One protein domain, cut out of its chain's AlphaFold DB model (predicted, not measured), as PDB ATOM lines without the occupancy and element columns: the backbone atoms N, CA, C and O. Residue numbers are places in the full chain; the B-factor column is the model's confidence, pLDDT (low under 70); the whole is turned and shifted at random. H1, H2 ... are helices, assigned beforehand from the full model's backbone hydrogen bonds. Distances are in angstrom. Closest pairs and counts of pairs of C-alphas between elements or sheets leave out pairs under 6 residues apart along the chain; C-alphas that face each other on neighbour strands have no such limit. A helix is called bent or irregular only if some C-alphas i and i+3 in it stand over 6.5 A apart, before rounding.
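Overview. This is residues 63 to 198 of the 198 residues of an uncharacterized protein of Candidatus Phytoplasma pruni (UniProt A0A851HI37). Two helical hairpins, H1 with H2 and H3 with H4, pack crosswise on each other as two layers, and H5 follows H4 in the second layer and crosses H1. H1 runs along the long axis, and a long link with no named element leads from H2 to H3. The 136 printed residues hold five named helices, H1 to H5 in chain order, and no named strand: all helix. The whole is compact, with a radius of gyration of the C-alphas of 16.1 A, and elongated, spanning 54 by 31 by 24 A.

Arrangement. H1, residues 65 to 98, touches H2, residues 102 to 120, with residues 85 to 96 alone; this hairpin has a shallow tilt of 14 degrees, opposite ways, closest at the C-alphas of Met 96 and Lys 105, 5.7 A. H3, residues 141 to 165, touches H1 at a steep tilt of 51 degrees, the same way, closest at the C-alphas of Met 84 and Leu 151, 6.1 A. H4, residues 168 to 179, forms a hairpin with H3 at 15 degrees, a shallow tilt, with the C-alphas of Lys 163 and Phe 174 closest at 6.1 A. H5, residues 181 to 191, touches H1 at a steep tilt of 64 degrees, with the C-alphas of Val 87 and Ala 184 closest at 5.3 A. H2 and H5 are apart. Every O i to N i+4 pair is within hydrogen-bond range in H1 and H5, against 14 of 15 in H2, 20 of 21 in H3 and 5 of 8 in H4.

Along the chain. H1 begins at C-alpha 65 (47.323, 26.776, 110.040) and is 48.8 A long; H2 is 25.8 A and H3 36.3 A. H4, 17.2 A, is irregular, with C-alphas 169 and 172 7.4 A apart. H5, 15.4 A, ends at C-alpha 191 (51.114, 5.476, 132.864).

Size, cuts and confidence. The two C-alphas farthest apart, Asp 64 and Asp 101, are 56.6 A apart. The printed part has no cut; the link from H2 to H3 is long. Residues 123 to 130 and 196 to 198 have pLDDT under 70.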
ATOM      1  N   ASP A  63      54.251  27.646 110.763       71.75
ATOM      2  CA  ASP A  63      53.583  26.483 110.188       71.75
ATOM      3  C   ASP A  63      52.166  26.842 109.720       71.75
ATOM      4  O   ASP A  63      51.396  27.483 110.446       71.75
ATOM      5  N   ASP A  64      51.825  26.433 108.496       81.00
ATOM      6  CA  ASP A  64      50.530  26.741 107.895       81.00
ATOM      7  C   ASP A  64      49.393  26.216 108.786       81.00
ATOM      8  O   ASP A  64      49.373  25.050 109.185       81.00
ATOM      9  N   VAL A  65      48.408  27.072 109.080       78.38
ATOM     10  CA  VAL A  65      47.323  26.776 110.040       78.38
ATOM     11  C   VAL A  65      46.637  25.412 109.808       78.38
ATOM     12  O   VAL A  65      46.370  24.734 110.803       78.38
ATOM     13  N   PRO A  66      46.379  24.946 108.564       81.31
ATOM     14  CA  PRO A  66      45.868  23.597 108.322       81.31
ATOM     15  C   PRO A  66      46.758  22.476 108.880       81.31
ATOM     16  O   PRO A  66      46.223  21.555 109.488       81.31
ATOM     17  N   TYR A  67      48.086  22.571 108.745       77.88
ATOM     18  CA  TYR A  67      49.036  21.573 109.255       77.88
ATOM     19  C   TYR A  67      49.068  21.544 110.789       77.88
ATOM     20  O   TYR A  67      49.091  20.468 111.390       77.88
ATOM     21  N   VAL A  68      48.993  22.713 111.436       79.06
ATOM     22  CA  VAL A  68      48.893  22.813 112.904       79.06
ATOM     23  C   VAL A  68      47.612  22.134 113.402       79.06
ATOM     24  O   VAL A  68      47.652  21.335 114.337       79.06
ATOM     25  N   VAL A  69      46.475  22.407 112.752       81.31
ATOM     26  CA  VAL A  69      45.170  21.815 113.099       81.31
ATOM     27  C   VAL A  69      45.135  20.309 112.816       81.31
ATOM     28  O   VAL A  69      44.623  19.552 113.637       81.31
ATOM     29  N   GLU A  70      45.699  19.852 111.697       82.50
ATOM     30  CA  GLU A  70      45.829  18.429 111.366       82.50
ATOM     31  C   GLU A  70      46.694  17.692 112.397       82.50
ATOM     32  O   GLU A  70      46.266  16.674 112.939       82.50
ATOM     33  N   THR A  71      47.858  18.243 112.747       79.69
ATOM     34  CA  THR A  71      48.770  17.664 113.746       79.69
ATOM     35  C   THR A  71      48.113  17.564 115.125       79.69
ATOM     36  O   THR A  71      48.183  16.515 115.768       79.69
ATOM     37  N   VAL A  72      47.402  18.612 115.554       84.69
ATOM     38  CA  VAL A  72      46.622  18.621 116.804       84.69
ATOM     39  C   VAL A  72      45.504  17.575 116.793       84.69
ATOM     40  O   VAL A  72      45.344  16.848 117.772       84.69
ATOM     41  N   ASN A  73      44.747  17.461 115.698       86.00
ATOM     42  CA  ASN A  73      43.668  16.477 115.582       86.00
ATOM     43  C   ASN A  73      44.208  15.040 115.572       86.00
ATOM     44  O   ASN A  73      43.647  14.176 116.242       86.00
ATOM     45  N   ASN A  74      45.308  14.785 114.861       84.19
ATOM     46  CA  ASN A  74      45.958  13.476 114.822       84.19
ATOM     47  C   ASN A  74      46.487  13.085 116.211       84.19
ATOM     48  O   ASN A  74      46.210  11.979 116.669       84.19
ATOM     49  N   SER A  75      47.133  14.019 116.920       86.62
ATOM     50  CA  SER A  75      47.569  13.830 118.307       86.62
ATOM     51  C   SER A  75      46.420  13.510 119.264       86.62
ATOM     52  O   SER A  75      46.528  12.611 120.099       86.62
ATOM     53  N   PHE A  76      45.301  14.228 119.143       89.56
ATOM     54  CA  PHE A  76      44.123  13.982 119.967       89.56
ATOM     55  C   PHE A  76      43.487  12.616 119.667       89.56
ATOM     56  O   PHE A  76      43.119  11.903 120.597       89.56
ATOM     57  N   ASN A  77      43.389  12.226 118.392       88.81
ATOM     58  CA  ASN A  77      42.810  10.945 117.983       88.81
ATOM     59  C   ASN A  77      43.654   9.745 118.460       88.81
ATOM     60  O   ASN A  77      43.085   8.821 119.037       88.81
ATOM     61  N   ASP A  78      44.982   9.793 118.289       87.31
ATOM     62  CA  ASP A  78      45.959   8.815 118.812       87.31
ATOM     63  C   ASP A  78      45.766   8.607 120.326       87.31
ATOM     64  O   ASP A  78      45.431   7.514 120.791       87.31
ATOM     65  N   LYS A  79      45.821   9.703 121.093       91.00
ATOM     66  CA  LYS A  79      45.667   9.681 122.554       91.00
ATOM     67  C   LYS A  79      44.279   9.227 123.015       91.00
ATOM     68  O   LYS A  79      44.165   8.618 124.079       91.00
ATOM     69  N   MET A  80      43.226   9.498 122.245       91.44
ATOM     70  CA  MET A  80      41.872   9.031 122.554       91.44
ATOM     71  C   MET A  80      41.670   7.543 122.259       91.44
ATOM     72  O   MET A  80      40.952   6.900 123.024       91.44
ATOM     73  N   ASN A  81      42.277   6.989 121.204       88.19
ATOM     74  CA  ASN A  81      42.138   5.571 120.859       88.19
ATOM     75  C   ASN A  81      42.881   4.695 121.881       88.19
ATOM     76  O   ASN A  81      42.250   3.946 122.633       88.19
ATOM     77  N   ILE A  82      44.195   4.914 122.006       89.88
ATOM     78  CA  ILE A  82      45.081   4.245 122.969       89.88
ATOM     79  C   ILE A  82      44.565   4.459 124.403       89.88
ATOM     80  O   ILE A  82      44.405   3.514 125.178       89.88
ATOM     81  N   GLY A  83      44.251   5.711 124.760       93.19
ATOM     82  CA  GLY A  83      43.839   6.078 126.113       93.19
ATOM     83  C   GLY A  83      42.505   5.456 126.518       93.19
ATOM     84  O   GLY A  83      42.376   4.964 127.636       93.19
ATOM     85  N   MET A  84      41.515   5.409 125.623       93.88
ATOM     86  CA  MET A  84      40.233   4.768 125.931       93.88
ATOM     87  C   MET A  84      40.369   3.242 125.998       93.88
ATOM     88  O   MET A  84      39.767   2.622 126.874       93.88
ATOM     89  N   ALA A  85      41.195   2.637 125.137       91.62
ATOM     90  CA  ALA A  85      41.509   1.213 125.220       91.62
ATOM     91  C   ALA A  85      42.107   0.857 126.593       91.62
ATOM     92  O   ALA A  85      41.669  -0.103 127.233       91.62
ATOM     93  N   LYS A  86      43.046   1.680 127.084       93.19
ATOM     94  CA  LYS A  86      43.697   1.478 128.382       93.19
ATOM     95  C   LYS A  86      42.780   1.765 129.582       93.19
ATOM     96  O   LYS A  86      42.764   0.962 130.511       93.19
ATOM     97  N   VAL A  87      41.930   2.795 129.532       95.94
ATOM     98  CA  VAL A  87      40.899   3.046 130.566       95.94
ATOM     99  C   VAL A  87      39.974   1.838 130.735       95.94
ATOM    100  O   VAL A  87      39.683   1.429 131.858       95.94
ATOM    101  N   VAL A  88      39.527   1.225 129.635       95.19
ATOM    102  CA  VAL A  88      38.664   0.032 129.690       95.19
ATOM    103  C   VAL A  88      39.410  -1.192 130.249       95.19
ATOM    104  O   VAL A  88      38.799  -2.025 130.923       95.19
ATOM    105  N   ASP A  89      40.722  -1.292 130.030       93.56
ATOM    106  CA  ASP A  89      41.580  -2.332 130.609       93.56
ATOM    107  C   ASP A  89      41.815  -2.158 132.125       93.56
ATOM    108  O   ASP A  89      41.770  -3.147 132.866       93.56
ATOM    109  N   GLU A  90      41.965  -0.926 132.618       95.81
ATOM    110  CA  GLU A  90      42.020  -0.660 134.063       95.81
ATOM    111  C   GLU A  90      40.668  -0.933 134.735       95.81
ATOM    112  O   GLU A  90      40.599  -1.686 135.707       95.81
ATOM    113  N   LEU A  91      39.557  -0.467 134.149       97.62
ATOM    114  CA  LEU A  91      38.204  -0.786 134.628       97.62
ATOM    115  C   LEU A  91      37.941  -2.301 134.678       97.62
ATOM    116  O   LEU A  91      37.377  -2.809 135.656       97.62
ATOM    117  N   LYS A  92      38.391  -3.051 133.661       96.44
ATOM    118  CA  LYS A  92      38.381  -4.523 133.663       96.44
ATOM    119  C   LYS A  92      39.153  -5.067 134.863       96.44
ATOM    120  O   LYS A  92      38.649  -5.953 135.553       96.44
ATOM    121  N   THR A  93      40.360  -4.562 135.100       95.81
ATOM    122  CA  THR A  93      41.267  -5.018 136.159       95.81
ATOM    123  C   THR A  93      40.693  -4.747 137.548       95.81
ATOM    124  O   THR A  93      40.594  -5.679 138.352       95.81
ATOM    125  N   TYR A  94      40.203  -3.533 137.808       97.25
ATOM    126  CA  TYR A  94      39.565  -3.155 139.070       97.25
ATOM    127  C   TYR A  94      38.316  -4.003 139.360       97.25
ATOM    128  O   TYR A  94      38.187  -4.571 140.449       97.25
ATOM    129  N   ALA A  95      37.422  -4.178 138.379       96.75
ATOM    130  CA  ALA A  95      36.241  -5.023 138.546       96.75
ATOM    131  C   ALA A  95      36.618  -6.508 138.720       96.75
ATOM    132  O   ALA A  95      36.036  -7.210 139.548       96.75
ATOM    133  N   MET A  96      37.622  -7.016 137.996       96.75
ATOM    134  CA  MET A  96      38.097  -8.393 138.170       96.75
ATOM    135  C   MET A  96      38.828  -8.627 139.500       96.75
ATOM    136  O   MET A  96      38.935  -9.784 139.910       96.75
ATOM    137  N   ALA A  97      39.312  -7.589 140.185       95.75
ATOM    138  CA  ALA A  97      39.846  -7.697 141.542       95.75
ATOM    139  C   ALA A  97      38.730  -7.827 142.599       95.75
ATOM    140  O   ALA A  97      38.896  -8.550 143.581       95.75
ATOM    141  N   GLN A  98      37.571  -7.197 142.371       94.75
ATOM    142  CA  GLN A  98      36.420  -7.203 143.289       94.75
ATOM    143  C   GLN A  98      35.676  -8.554 143.352       94.75
ATOM    144  O   GLN A  98      34.938  -8.810 144.303       94.75
ATOM    145  N   HIS A  99      35.887  -9.450 142.379       92.38
ATOM    146  CA  HIS A  99      35.221 -10.756 142.303       92.38
ATOM    147  C   HIS A  99      36.221 -11.916 142.255       92.38
ATOM    148  O   HIS A  99      37.154 -11.913 141.457       92.38
ATOM    149  N   SER A 100      35.999 -12.966 143.048       90.50
ATOM    150  CA  SER A 100      36.800 -14.201 142.995       90.50
ATOM    151  C   SER A 100      36.238 -15.256 142.034       90.50
ATOM    152  O   SER A 100      36.979 -16.128 141.581       90.50
ATOM    153  N   ASP A 101      34.946 -15.192 141.699       95.06
ATOM    154  CA  ASP A 101      34.264 -16.244 140.949       95.06
ATOM    155  C   ASP A 101      34.412 -16.118 139.418       95.06
ATOM    156  O   ASP A 101      34.507 -15.035 138.834       95.06
ATOM    157  N   LYS A 102      34.400 -17.270 138.740       95.44
ATOM    158  CA  LYS A 102      34.611 -17.366 137.288       95.44
ATOM    159  C   LYS A 102      33.434 -16.834 136.457       95.44
ATOM    160  O   LYS A 102      33.634 -16.487 135.293       95.44
ATOM    161  N   THR A 103      32.227 -16.767 137.019       96.31
ATOM    162  CA  THR A 103      31.031 -16.288 136.312       96.31
ATOM    163  C   THR A 103      31.066 -14.770 136.208       96.31
ATOM    164  O   THR A 103      30.987 -14.249 135.097       96.31
ATOM    165  N   SER A 104      31.297 -14.069 137.321       96.12
ATOM    166  CA  SER A 104      31.426 -12.608 137.347       96.12
ATOM    167  C   SER A 104      32.590 -12.135 136.479       96.12
ATOM    168  O   SER A 104      32.394 -11.251 135.648       96.12
ATOM    169  N   LYS A 105      33.767 -12.782 136.545       96.25
ATOM    170  CA  LYS A 105      34.894 -12.444 135.648       96.25
ATOM    171  C   LYS A 105      34.564 -12.643 134.168       96.25
ATOM    172  O   LYS A 105      34.908 -11.792 133.353       96.25
ATOM    173  N   LYS A 106      33.839 -13.710 133.803       96.69
ATOM    174  CA  LYS A 106      33.363 -13.886 132.420       96.69
ATOM    175  C   LYS A 106      32.350 -12.804 132.022       96.69
ATOM    176  O   LYS A 106      32.370 -12.349 130.884       96.69
ATOM    177  N   MET A 107      31.480 -12.378 132.936       97.19
ATOM    178  CA  MET A 107      30.519 -11.303 132.681       97.19
ATOM    179  C   MET A 107      31.205  -9.944 132.498       97.19
ATOM    180  O   MET A 107      30.828  -9.226 131.579       97.19
ATOM    181  N   ILE A 108      32.242  -9.635 133.284       97.62
ATOM    182  CA  ILE A 108      33.089  -8.444 133.103       97.62
ATOM    183  C   ILE A 108      33.767  -8.480 131.727       97.62
ATOM    184  O   ILE A 108      33.628  -7.530 130.963       97.62
ATOM    185  N   GLN A 109      34.413  -9.594 131.359       95.81
ATOM    186  CA  GLN A 109      35.056  -9.736 130.045       95.81
ATOM    187  C   GLN A 109      34.051  -9.557 128.890       95.81
ATOM    188  O   GLN A 109      34.316  -8.808 127.958       95.81
ATOM    189  N   ASN A 110      32.858 -10.160 128.984       94.81
ATOM    190  CA  ASN A 110      31.796  -9.979 127.988       94.81
ATOM    191  C   ASN A 110      31.345  -8.511 127.834       94.81
ATOM    192  O   ASN A 110      30.903  -8.139 126.751       94.81
ATOM    193  N   VAL A 111      31.381  -7.700 128.899       96.38
ATOM    194  CA  VAL A 111      31.071  -6.259 128.823       96.38
ATOM    195  C   VAL A 111      32.236  -5.495 128.198       96.38
ATOM    196  O   VAL A 111      32.001  -4.658 127.339       96.38
ATOM    197  N   VAL A 112      33.479  -5.808 128.565       95.19
ATOM    198  CA  VAL A 112      34.689  -5.157 128.028       95.19
ATOM    199  C   VAL A 112      34.805  -5.323 126.514       95.19
ATOM    200  O   VAL A 112      34.943  -4.329 125.804       95.19
ATOM    201  N   ASN A 113      34.675  -6.552 126.008       92.50
ATOM    202  CA  ASN A 113      34.707  -6.816 124.567       92.50
ATOM    203  C   ASN A 113      33.574  -6.086 123.821       92.50
ATOM    204  O   ASN A 113      33.791  -5.546 122.741       92.50
ATOM    205  N   ASP A 114      32.365  -6.018 124.395       92.06
ATOM    206  CA  ASP A 114      31.239  -5.293 123.786       92.06
ATOM    207  C   ASP A 114      31.449  -3.767 123.818       92.06
ATOM    208  O   ASP A 114      31.128  -3.076 122.852       92.06
ATOM    209  N   MET A 115      32.048  -3.244 124.892       93.25
ATOM    210  CA  MET A 115      32.381  -1.828 125.056       93.25
ATOM    211  C   MET A 115      33.372  -1.371 123.980       93.25
ATOM    212  O   MET A 115      33.083  -0.417 123.256       93.25
ATOM    213  N   LEU A 116      34.484  -2.095 123.815       89.44
ATOM    214  CA  LEU A 116      35.480  -1.833 122.771       89.44
ATOM    215  C   LEU A 116      34.877  -2.024 121.368       89.44
ATOM    216  O   LEU A 116      34.798  -1.069 120.593       89.44
ATOM    217  N   SER A 117      34.364  -3.224 121.072       86.56
ATOM    218  CA  SER A 117      33.996  -3.639 119.709       86.56
ATOM    219  C   SER A 117      32.660  -3.085 119.184       86.56
ATOM    220  O   SER A 117      32.479  -2.989 117.971       86.56
ATOM    221  N   ASN A 118      31.679  -2.774 120.046       85.62
ATOM    222  CA  ASN A 118      30.320  -2.391 119.616       85.62
ATOM    223  C   ASN A 118      29.870  -0.984 120.038       85.62
ATOM    224  O   ASN A 118      28.888  -0.496 119.471       85.62
ATOM    225  N   TYR A 119      30.550  -0.334 120.990       87.94
ATOM    226  CA  TYR A 119      30.225   1.033 121.421       87.94
ATOM    227  C   TYR A 119      31.309   2.041 121.040       87.94
ATOM    228  O   TYR A 119      30.984   3.081 120.468       87.94
ATOM    229  N   LEU A 120      32.575   1.726 121.315       86.56
ATOM    230  CA  LEU A 120      33.708   2.613 121.048       86.56
ATOM    231  C   LEU A 120      34.259   2.443 119.618       86.56
ATOM    232  O   LEU A 120      34.678   3.422 119.009       86.56
ATOM    233  N   ASN A 121      34.141   1.242 119.038       84.69
ATOM    234  CA  ASN A 121      34.752   0.833 117.761       84.69
ATOM    235  C   ASN A 121      36.293   0.893 117.798       84.69
ATOM    236  O   ASN A 121      36.924   1.248 116.809       84.69
ATOM    237  N   ILE A 122      36.873   0.555 118.951       80.31
ATOM    238  CA  ILE A 122      38.319   0.387 119.123       80.31
ATOM    239  C   ILE A 122      38.654  -1.039 118.694       80.31
ATOM    240  O   ILE A 122      38.089  -1.986 119.251       80.31
ATOM    241  N   ASP A 123      39.548  -1.194 117.716       69.94
ATOM    242  CA  ASP A 123      39.969  -2.515 117.255       69.94
ATOM    243  C   ASP A 123      40.711  -3.261 118.372       69.94
ATOM    244  O   ASP A 123      41.670  -2.779 118.980       69.94
ATOM    245  N   GLU A 124      40.206  -4.451 118.684       53.62
ATOM    246  CA  GLU A 124      40.564  -5.180 119.893       53.62
ATOM    247  C   GLU A 124      42.047  -5.623 119.854       53.62
ATOM    248  O   GLU A 124      42.429  -6.459 119.038       53.62
ATOM    249  N   TRP A 125      42.847  -5.105 120.801       51.50
ATOM    250  CA  TRP A 125      44.236  -5.486 121.147       51.50
ATOM    251  C   TRP A 125      45.417  -4.909 120.341       51.50
ATOM    252  O   TRP A 125      46.551  -5.200 120.707       51.50
ATOM    253  N   ALA A 126      45.228  -4.061 119.325       43.69
ATOM    254  CA  ALA A 126      46.365  -3.562 118.525       43.69
ATOM    255  C   ALA A 126      47.234  -2.475 119.206       43.69
ATOM    256  O   ALA A 126      48.401  -2.323 118.853       43.69
ATOM    257  N   GLU A 127      46.678  -1.720 120.160       49.31
ATOM    258  CA  GLU A 127      47.275  -0.467 120.672       49.31
ATOM    259  C   GLU A 127      47.539  -0.445 122.192       49.31
ATOM    260  O   GLU A 127      48.029   0.546 122.716       49.31
ATOM    261  N   VAL A 128      47.255  -1.526 122.928       51.88
ATOM    262  CA  VAL A 128      47.414  -1.551 124.405       51.88
ATOM    263  C   VAL A 128      48.840  -1.941 124.844       51.88
ATOM    264  O   VAL A 128      49.174  -1.844 126.022       51.88
ATOM    265  N   GLU A 129      49.712  -2.330 123.906       56.47
ATOM    266  CA  GLU A 129      51.143  -2.599 124.155       56.47
ATOM    267  C   GLU A 129      52.035  -1.340 124.043       56.47
ATOM    268  O   GLU A 129      53.260  -1.444 124.060       56.47
ATOM    269  N   THR A 130      51.461  -0.135 123.933       67.06
ATOM    270  CA  THR A 130      52.235   1.117 123.965       67.06
ATOM    271  C   THR A 130      52.582   1.510 125.403       67.06
ATOM    272  O   THR A 130      51.684   1.844 126.175       67.06
ATOM    273  N   ASP A 131      53.871   1.565 125.752       75.88
ATOM    274  CA  ASP A 131      54.313   2.071 127.066       75.88
ATOM    275  C   ASP A 131      53.924   3.549 127.290       75.88
ATOM    276  O   ASP A 131      53.639   3.960 128.415       75.88
ATOM    277  N   PHE A 132      53.895   4.354 126.217       86.44
ATOM    278  CA  PHE A 132      53.606   5.792 126.248       86.44
ATOM    279  C   PHE A 132      52.825   6.244 125.006       86.44
ATOM    280  O   PHE A 132      52.957   5.656 123.934       86.44
ATOM    281  N   PHE A 133      52.081   7.346 125.129       89.44
ATOM    282  CA  PHE A 133      51.485   8.054 123.993       89.44
ATOM    283  C   PHE A 133      52.548   8.606 123.036       89.44
ATOM    284  O   PHE A 133      53.583   9.127 123.467       89.44
ATOM    285  N   THR A 134      52.231   8.614 121.741       87.50
ATOM    286  CA  THR A 134      53.026   9.312 120.726       87.50
ATOM    287  C   THR A 134      53.064  10.812 121.038       87.50
ATOM    288  O   THR A 134      52.027  11.438 121.275       87.50
ATOM    289  N   VAL A 135      54.258  11.412 121.030       87.31
ATOM    290  CA  VAL A 135      54.449  12.858 121.230       87.31
ATOM    291  C   VAL A 135      54.415  13.560 119.878       87.31
ATOM    292  O   VAL A 135      55.273  13.315 119.030       87.31
ATOM    293  N   PHE A 136      53.450  14.455 119.690       84.81
ATOM    294  CA  PHE A 136      53.304  15.259 118.480       84.81
ATOM    295  C   PHE A 136      53.780  16.702 118.711       84.81
ATOM    296  O   PHE A 136      53.812  17.176 119.852       84.81
ATOM    297  N   PRO A 137      54.110  17.452 117.643       81.81
ATOM    298  CA  PRO A 137      54.241  18.901 117.727       81.81
ATOM    299  C   PRO A 137      53.010  19.549 118.380       81.81
ATOM    300  O   PRO A 137      51.883  19.079 118.230       81.81
ATOM    301  N   TYR A 138      53.242  20.646 119.102       83.62
ATOM    302  CA  TYR A 138      52.240  21.427 119.849       83.62
ATOM    303  C   TYR A 138      51.574  20.721 121.057       83.62
ATOM    304  O   TYR A 138      50.804  21.373 121.770       83.62
ATOM    305  N   ASP A 139      51.896  19.454 121.356       83.69
ATOM    306  CA  ASP A 139      51.456  18.779 122.587       83.69
ATOM    307  C   ASP A 139      51.899  19.535 123.856       83.69
ATOM    308  O   ASP A 139      52.989  20.100 123.936       83.69
ATOM    309  N   GLY A 140      51.050  19.518 124.888       82.12
ATOM    310  CA  GLY A 140      51.340  20.123 126.189       82.12
ATOM    311  C   GLY A 140      50.224  19.899 127.210       82.12
ATOM    312  O   GLY A 140      49.255  19.186 126.941       82.12
ATOM    313  N   ASP A 141      50.322  20.544 128.375       86.19
ATOM    314  CA  ASP A 141      49.370  20.380 129.493       86.19
ATOM    315  C   ASP A 141      47.912  20.694 129.110       86.19
ATOM    316  O   ASP A 141      46.964  20.150 129.684       86.19
ATOM    317  N   TRP A 142      47.723  21.544 128.096       86.19
ATOM    318  CA  TRP A 142      46.419  21.847 127.515       86.19
ATOM    319  C   TRP A 142      45.788  20.600 126.867       86.19
ATOM    320  O   TRP A 142      44.637  20.291 127.166       86.19
ATOM    321  N   MET A 143      46.557  19.844 126.072       90.12
ATOM    322  CA  MET A 143      46.127  18.587 125.452       90.12
ATOM    323  C   MET A 143      45.855  17.534 126.528       90.12
ATOM    324  O   MET A 143      44.800  16.904 126.510       90.12
ATOM    325  N   LYS A 144      46.740  17.413 127.532       91.62
ATOM    326  CA  LYS A 144      46.556  16.496 128.674       91.62
ATOM    327  C   LYS A 144      45.215  16.718 129.374       91.62
ATOM    328  O   LYS A 144      44.471  15.769 129.606       91.62
ATOM    329  N   SER A 145      44.878  17.980 129.638       90.75
ATOM    330  CA  SER A 145      43.619  18.380 130.281       90.75
ATOM    331  C   SER A 145      42.378  18.007 129.456       90.75
ATOM    332  O   SER A 145      41.349  17.626 130.018       90.75
ATOM    333  N   ILE A 146      42.465  18.094 128.124       91.88
ATOM    334  CA  ILE A 146      41.368  17.741 127.211       91.88
ATOM    335  C   ILE A 146      41.219  16.228 127.106       91.88
ATOM    336  O   ILE A 146      40.099  15.739 127.213       91.88
ATOM    337  N   VAL A 147      42.319  15.486 126.946       94.25
ATOM    338  CA  VAL A 147      42.292  14.019 126.871       94.25
ATOM    339  C   VAL A 147      41.703  13.439 128.160       94.25
ATOM    340  O   VAL A 147      40.741  12.686 128.069       94.25
ATOM    341  N   VAL A 148      42.147  13.873 129.350       96.31
ATOM    342  CA  VAL A 148      41.517  13.505 130.642       96.31
ATOM    343  C   VAL A 148      40.002  13.740 130.606       96.31
ATOM    344  O   VAL A 148      39.216  12.821 130.831       96.31
ATOM    345  N   SER A 149      39.584  14.960 130.251       95.75
ATOM    346  CA  SER A 149      38.167  15.340 130.211       95.75
ATOM    347  C   SER A 149      37.358  14.499 129.219       95.75
ATOM    348  O   SER A 149      36.204  14.165 129.485       95.75
ATOM    349  N   MET A 150      37.931  14.161 128.065       95.12
ATOM    350  CA  MET A 150      37.255  13.416 127.004       95.12
ATOM    351  C   MET A 150      37.211  11.915 127.296       95.12
ATOM    352  O   MET A 150      36.179  11.300 127.034       95.12
ATOM    353  N   LEU A 151      38.248  11.340 127.915       96.56
ATOM    354  CA  LEU A 151      38.239   9.956 128.392       96.56
ATOM    355  C   LEU A 151      37.144   9.753 129.455       96.56
ATOM    356  O   LEU A 151      36.255   8.926 129.245       96.56
ATOM    357  N   THR A 152      37.112  10.567 130.521       97.12
ATOM    358  CA  THR A 152      36.054  10.504 131.552       97.12
ATOM    359  C   THR A 152      34.656  10.666 130.945       97.12
ATOM    360  O   THR A 152      33.739   9.912 131.280       97.12
ATOM    361  N   ASN A 153      34.456  11.623 130.029       95.12
ATOM    362  CA  ASN A 153      33.139  11.865 129.428       95.12
ATOM    363  C   ASN A 153      32.695  10.746 128.472       95.12
ATOM    364  O   ASN A 153      31.534  10.332 128.522       95.12
ATOM    365  N   VAL A 154      33.573  10.239 127.602       93.25
ATOM    366  CA  VAL A 154      33.239   9.148 126.668       93.25
ATOM    367  C   VAL A 154      33.029   7.833 127.424       93.25
ATOM    368  O   VAL A 154      32.062   7.121 127.135       93.25
ATOM    369  N   GLY A 155      33.851   7.550 128.440       95.44
ATOM    370  CA  GLY A 155      33.716   6.384 129.311       95.44
ATOM    371  C   GLY A 155      32.380   6.379 130.054       95.44
ATOM    372  O   GLY A 155      31.585   5.451 129.884       95.44
ATOM    373  N   ASN A 156      32.068   7.448 130.796       96.75
ATOM    374  CA  ASN A 156      30.810   7.566 131.543       96.75
ATOM    375  C   ASN A 156      29.564   7.488 130.643       96.75
ATOM    376  O   ASN A 156      28.610   6.779 130.973       96.75
ATOM    377  N   ASN A 157      29.561   8.166 129.488       95.56
ATOM    378  CA  ASN A 157      28.440   8.081 128.548       95.56
ATOM    379  C   ASN A 157      28.272   6.660 127.989       95.56
ATOM    380  O   ASN A 157      27.146   6.161 127.919       95.56
ATOM    381  N   THR A 158      29.372   5.981 127.656       94.94
ATOM    382  CA  THR A 158      29.351   4.597 127.165       94.94
ATOM    383  C   THR A 158      28.813   3.639 128.227       94.94
ATOM    384  O   THR A 158      27.850   2.917 127.961       94.94
ATOM    385  N   VAL A 159      29.327   3.695 129.461       96.62
ATOM    386  CA  VAL A 159      28.834   2.899 130.601       96.62
ATOM    387  C   VAL A 159      27.339   3.149 130.840       96.62
ATOM    388  O   VAL A 159      26.561   2.199 130.962       96.62
ATOM    389  N   ALA A 160      26.895   4.409 130.815       95.06
ATOM    390  CA  ALA A 160      25.489   4.776 130.985       95.06
ATOM    391  C   ALA A 160      24.577   4.342 129.818       95.06
ATOM    392  O   ALA A 160      23.371   4.160 130.024       95.06
ATOM    393  N   MET A 161      25.110   4.175 128.603       94.56
ATOM    394  CA  MET A 161      24.395   3.602 127.457       94.56
ATOM    395  C   MET A 161      24.310   2.074 127.556       94.56
ATOM    396  O   MET A 161      23.213   1.521 127.459       94.56
ATOM    397  N   MET A 162      25.427   1.394 127.824       95.19
ATOM    398  CA  MET A 162      25.477  -0.065 127.960       95.19
ATOM    399  C   MET A 162      24.605  -0.565 129.117       95.19
ATOM    400  O   MET A 162      23.816  -1.493 128.934       95.19
ATOM    401  N   LYS A 163      24.642   0.110 130.276       95.50
ATOM    402  CA  LYS A 163      23.808  -0.200 131.453       95.50
ATOM    403  C   LYS A 163      22.298  -0.172 131.161       95.50
ATOM    404  O   LYS A 163      21.542  -0.856 131.843       95.50
ATOM    405  N   LYS A 164      21.854   0.586 130.146       93.12
ATOM    406  CA  LYS A 164      20.450   0.637 129.684       93.12
ATOM    407  C   LYS A 164      20.107  -0.454 128.661       93.12
ATOM    408  O   LYS A 164      18.932  -0.772 128.502       93.12
ATOM    409  N   ALA A 165      21.101  -1.001 127.960       92.75
ATOM    410  CA  ALA A 165      20.930  -2.060 126.962       92.75
ATOM    411  C   ALA A 165      21.069  -3.479 127.551       92.75
ATOM    412  O   ALA A 165      20.500  -4.435 127.023       92.75
ATOM    413  N   TYR A 166      21.828  -3.624 128.640       93.75
ATOM    414  CA  TYR A 166      22.113  -4.903 129.288       93.75
ATOM    415  C   TYR A 166      21.027  -5.357 130.280       93.75
ATOM    416  O   TYR A 166      20.200  -4.590 130.764       93.75
ATOM    417  N   LYS A 167      21.058  -6.653 130.615       92.94
ATOM    418  CA  LYS A 167      20.198  -7.257 131.647       92.94
ATOM    419  C   LYS A 167      20.684  -6.881 133.049       92.94
ATOM    420  O   LYS A 167      21.890  -6.868 133.286       92.94
ATOM    421  N   THR A 168      19.762  -6.741 134.003       93.31
ATOM    422  CA  THR A 168      20.030  -6.386 135.414       93.31
ATOM    423  C   THR A 168      21.068  -7.277 136.112       93.31
ATOM    424  O   THR A 168      21.746  -6.840 137.033       93.31
ATOM    425  N   SER A 169      21.264  -8.519 135.653       93.75
ATOM    426  CA  SER A 169      22.328  -9.401 136.155       93.75
ATOM    427  C   SER A 169      23.745  -8.848 135.944       93.75
ATOM    428  O   SER A 169      24.658  -9.275 136.635       93.75
ATOM    429  N   TYR A 170      23.944  -7.927 134.996       96.00
ATOM    430  CA  TYR A 170      25.224  -7.265 134.717       96.00
ATOM    431  C   TYR A 170      25.375  -5.909 135.423       96.00
ATOM    432  O   TYR A 170      26.420  -5.278 135.288       96.00
ATOM    433  N   THR A 171      24.366  -5.439 136.169       94.94
ATOM    434  CA  THR A 171      24.369  -4.096 136.778       94.94
ATOM    435  C   THR A 171      25.595  -3.847 137.661       94.94
ATOM    436  O   THR A 171      26.163  -2.765 137.573       94.94
ATOM    437  N   PHE A 172      26.086  -4.865 138.380       96.00
ATOM    438  CA  PHE A 172      27.301  -4.765 139.199       96.00
ATOM    439  C   PHE A 172      28.559  -4.358 138.403       96.00
ATOM    440  O   PHE A 172      29.381  -3.610 138.921       96.00
ATOM    441  N   VAL A 173      28.692  -4.794 137.140       97.56
ATOM    442  CA  VAL A 173      29.834  -4.433 136.279       97.56
ATOM    443  C   VAL A 173      29.793  -2.940 135.968       97.56
ATOM    444  O   VAL A 173      30.790  -2.244 136.107       97.56
ATOM    445  N   PHE A 174      28.616  -2.433 135.595       97.62
ATOM    446  CA  PHE A 174      28.439  -1.017 135.285       97.62
ATOM    447  C   PHE A 174      28.499  -0.130 136.532       97.62
ATOM    448  O   PHE A 174      28.909   1.020 136.423       97.62
ATOM    449  N   ASP A 175      28.111  -0.638 137.704       96.44
ATOM    450  CA  ASP A 175      28.241   0.081 138.975       96.44
ATOM    451  C   ASP A 175      29.713   0.226 139.385       96.44
ATOM    452  O   ASP A 175      30.133   1.338 139.703       96.44
ATOM    453  N   ALA A 176      30.514  -0.843 139.274       96.88
ATOM    454  CA  ALA A 176      31.968  -0.771 139.439       96.88
ATOM    455  C   ALA A 176      32.598   0.186 138.409       96.88
ATOM    456  O   ALA A 176      33.300   1.119 138.784       96.88
ATOM    457  N   PHE A 177      32.259   0.047 137.121       98.06
ATOM    458  CA  PHE A 177      32.797   0.914 136.065       98.06
ATOM    459  C   PHE A 177      32.409   2.392 136.230       98.06
ATOM    460  O   PHE A 177      33.177   3.260 135.837       98.06
ATOM    461  N   THR A 178      31.238   2.699 136.804       97.19
ATOM    462  CA  THR A 178      30.839   4.090 137.103       97.19
ATOM    463  C   THR A 178      31.594   4.636 138.318       97.19
ATOM    464  O   THR A 178      31.921   5.817 138.351       97.19
ATOM    465  N   LYS A 179      31.856   3.794 139.326       97.50
ATOM    466  CA  LYS A 179      32.574   4.173 140.551       97.50
ATOM    467  C   LYS A 179      34.062   4.425 140.287       97.50
ATOM    468  O   LYS A 179      34.604   5.385 140.818       97.50
ATOM    469  N   ASP A 180      34.693   3.563 139.494       98.00
ATOM    470  CA  ASP A 180      36.152   3.489 139.353       98.00
ATOM    471  C   ASP A 180      36.671   4.224 138.086       98.00
ATOM    472  O   ASP A 180      37.831   4.079 137.705       98.00
ATOM    473  N   MET A 181      35.812   5.009 137.412       98.31
ATOM    474  CA  MET A 181      36.102   5.691 136.136       98.31
ATOM    475  C   MET A 181      37.224   6.727 136.238       98.31
ATOM    476  O   MET A 181      38.154   6.703 135.434       98.31
ATOM    477  N   ASP A 182      37.136   7.653 137.196       97.69
ATOM    478  CA  ASP A 182      38.103   8.752 137.298       97.69
ATOM    479  C   ASP A 182      39.481   8.251 137.759       97.69
ATOM    480  O   ASP A 182      40.498   8.748 137.276       97.69
ATOM    481  N   ASP A 183      39.516   7.203 138.591       98.12
ATOM    482  CA  ASP A 183      40.745   6.493 138.971       98.12
ATOM    483  C   ASP A 183      41.376   5.796 137.746       98.12
ATOM    484  O   ASP A 183      42.566   5.966 137.487       98.12
ATOM    485  N   ALA A 184      40.579   5.106 136.914       97.94
ATOM    486  CA  ALA A 184      41.067   4.456 135.690       97.94
ATOM    487  C   ALA A 184      41.624   5.460 134.663       97.94
ATOM    488  O   ALA A 184      42.617   5.178 133.984       97.94
ATOM    489  N   VAL A 185      41.009   6.642 134.548       97.94
ATOM    490  CA  VAL A 185      41.520   7.746 133.718       97.94
ATOM    491  C   VAL A 185      42.801   8.328 134.318       97.94
ATOM    492  O   VAL A 185      43.750   8.573 133.573       97.94
ATOM    493  N   ALA A 186      42.871   8.509 135.639       97.06
ATOM    494  CA  ALA A 186      44.065   9.003 136.317       97.06
ATOM    495  C   ALA A 186      45.263   8.054 136.143       97.06
ATOM    496  O   ALA A 186      46.326   8.511 135.718       97.06
ATOM    497  N   ASP A 187      45.094   6.750 136.375       95.56
ATOM    498  CA  ASP A 187      46.161   5.752 136.233       95.56
ATOM    499  C   ASP A 187      46.576   5.554 134.766       95.56
ATOM    500  O   ASP A 187      47.773   5.482 134.470       95.56
ATOM    501  N   THR A 188      45.629   5.587 133.819       94.56
ATOM    502  CA  THR A 188      45.942   5.598 132.376       94.56
ATOM    503  C   THR A 188      46.815   6.800 132.003       94.56
ATOM    504  O   THR A 188      47.817   6.658 131.303       94.56
ATOM    505  N   ILE A 189      46.467   7.992 132.491       94.75
ATOM    506  CA  ILE A 189      47.167   9.252 132.199       94.75
ATOM    507  C   ILE A 189      48.470   9.400 133.011       94.75
ATOM    508  O   ILE A 189      49.354  10.171 132.628       94.75
ATOM    509  N   SER A 190      48.611   8.665 134.114       92.88
ATOM    510  CA  SER A 190      49.855   8.514 134.877       92.88
ATOM    511  C   SER A 190      50.840   7.587 134.157       92.88
ATOM    512  O   SER A 190      52.026   7.895 134.073       92.88
ATOM    513  N   THR A 191      50.330   6.493 133.579       90.75
ATOM    514  CA  THR A 191      51.114   5.476 132.864       90.75
ATOM    515  C   THR A 191      51.563   5.970 131.489       90.75
ATOM    516  O   THR A 191      52.756   6.050 131.219       90.75
ATOM    517  N   LEU A 192      50.612   6.344 130.626       91.00
ATOM    518  CA  LEU A 192      50.881   6.592 129.207       91.00
ATOM    519  C   LEU A 192      51.436   7.988 128.907       91.00
ATOM    520  O   LEU A 192      51.968   8.212 127.822       91.00
ATOM    521  N   TRP A 193      51.291   8.967 129.807       91.06
ATOM    522  CA  TRP A 193      51.750  10.326 129.513       91.06
ATOM    523  C   TRP A 193      53.251  10.463 129.797       91.06
ATOM    524  O   TRP A 193      53.635  10.422 130.968       91.06
ATOM    525  N   PRO A 194      54.108  10.675 128.778       82.38
ATOM    526  CA  PRO A 194      55.553  10.617 128.959       82.38
ATOM    527  C   PRO A 194      56.042  11.639 129.989       82.38
ATOM    528  O   PRO A 194      55.772  12.842 129.907       82.38
ATOM    529  N   SER A 195      56.788  11.141 130.971       71.12
ATOM    530  CA  SER A 195      57.418  11.926 132.027       71.12
ATOM    531  C   SER A 195      58.715  12.555 131.516       71.12
ATOM    532  O   SER A 195      59.819  12.101 131.814       71.12
ATOM    533  N   PHE A 196      58.583  13.628 130.730       53.56
ATOM    534  CA  PHE A 196      59.730  14.430 130.301       53.56
ATOM    535  C   PHE A 196      60.561  14.867 131.518       53.56
ATOM    536  O   PHE A 196      60.077  15.604 132.383       53.56
ATOM    537  N   ALA A 197      61.814  14.414 131.575       38.53
ATOM    538  CA  ALA A 197      62.784  14.924 132.533       38.53
ATOM    539  C   ALA A 197      62.999  16.428 132.287       38.53
ATOM    540  O   ALA A 197      63.116  16.857 131.138       38.53
ATOM    541  N   LYS A 198      63.010  17.208 133.372       33.38
ATOM    542  CA  LYS A 198      63.243  18.660 133.364       33.38
ATOM    543  C   LYS A 198      64.725  18.987 133.509       33.38
ATOM    544  O   LYS A 198      65.400  18.234 134.245       33.38
TER     545      LYS A 198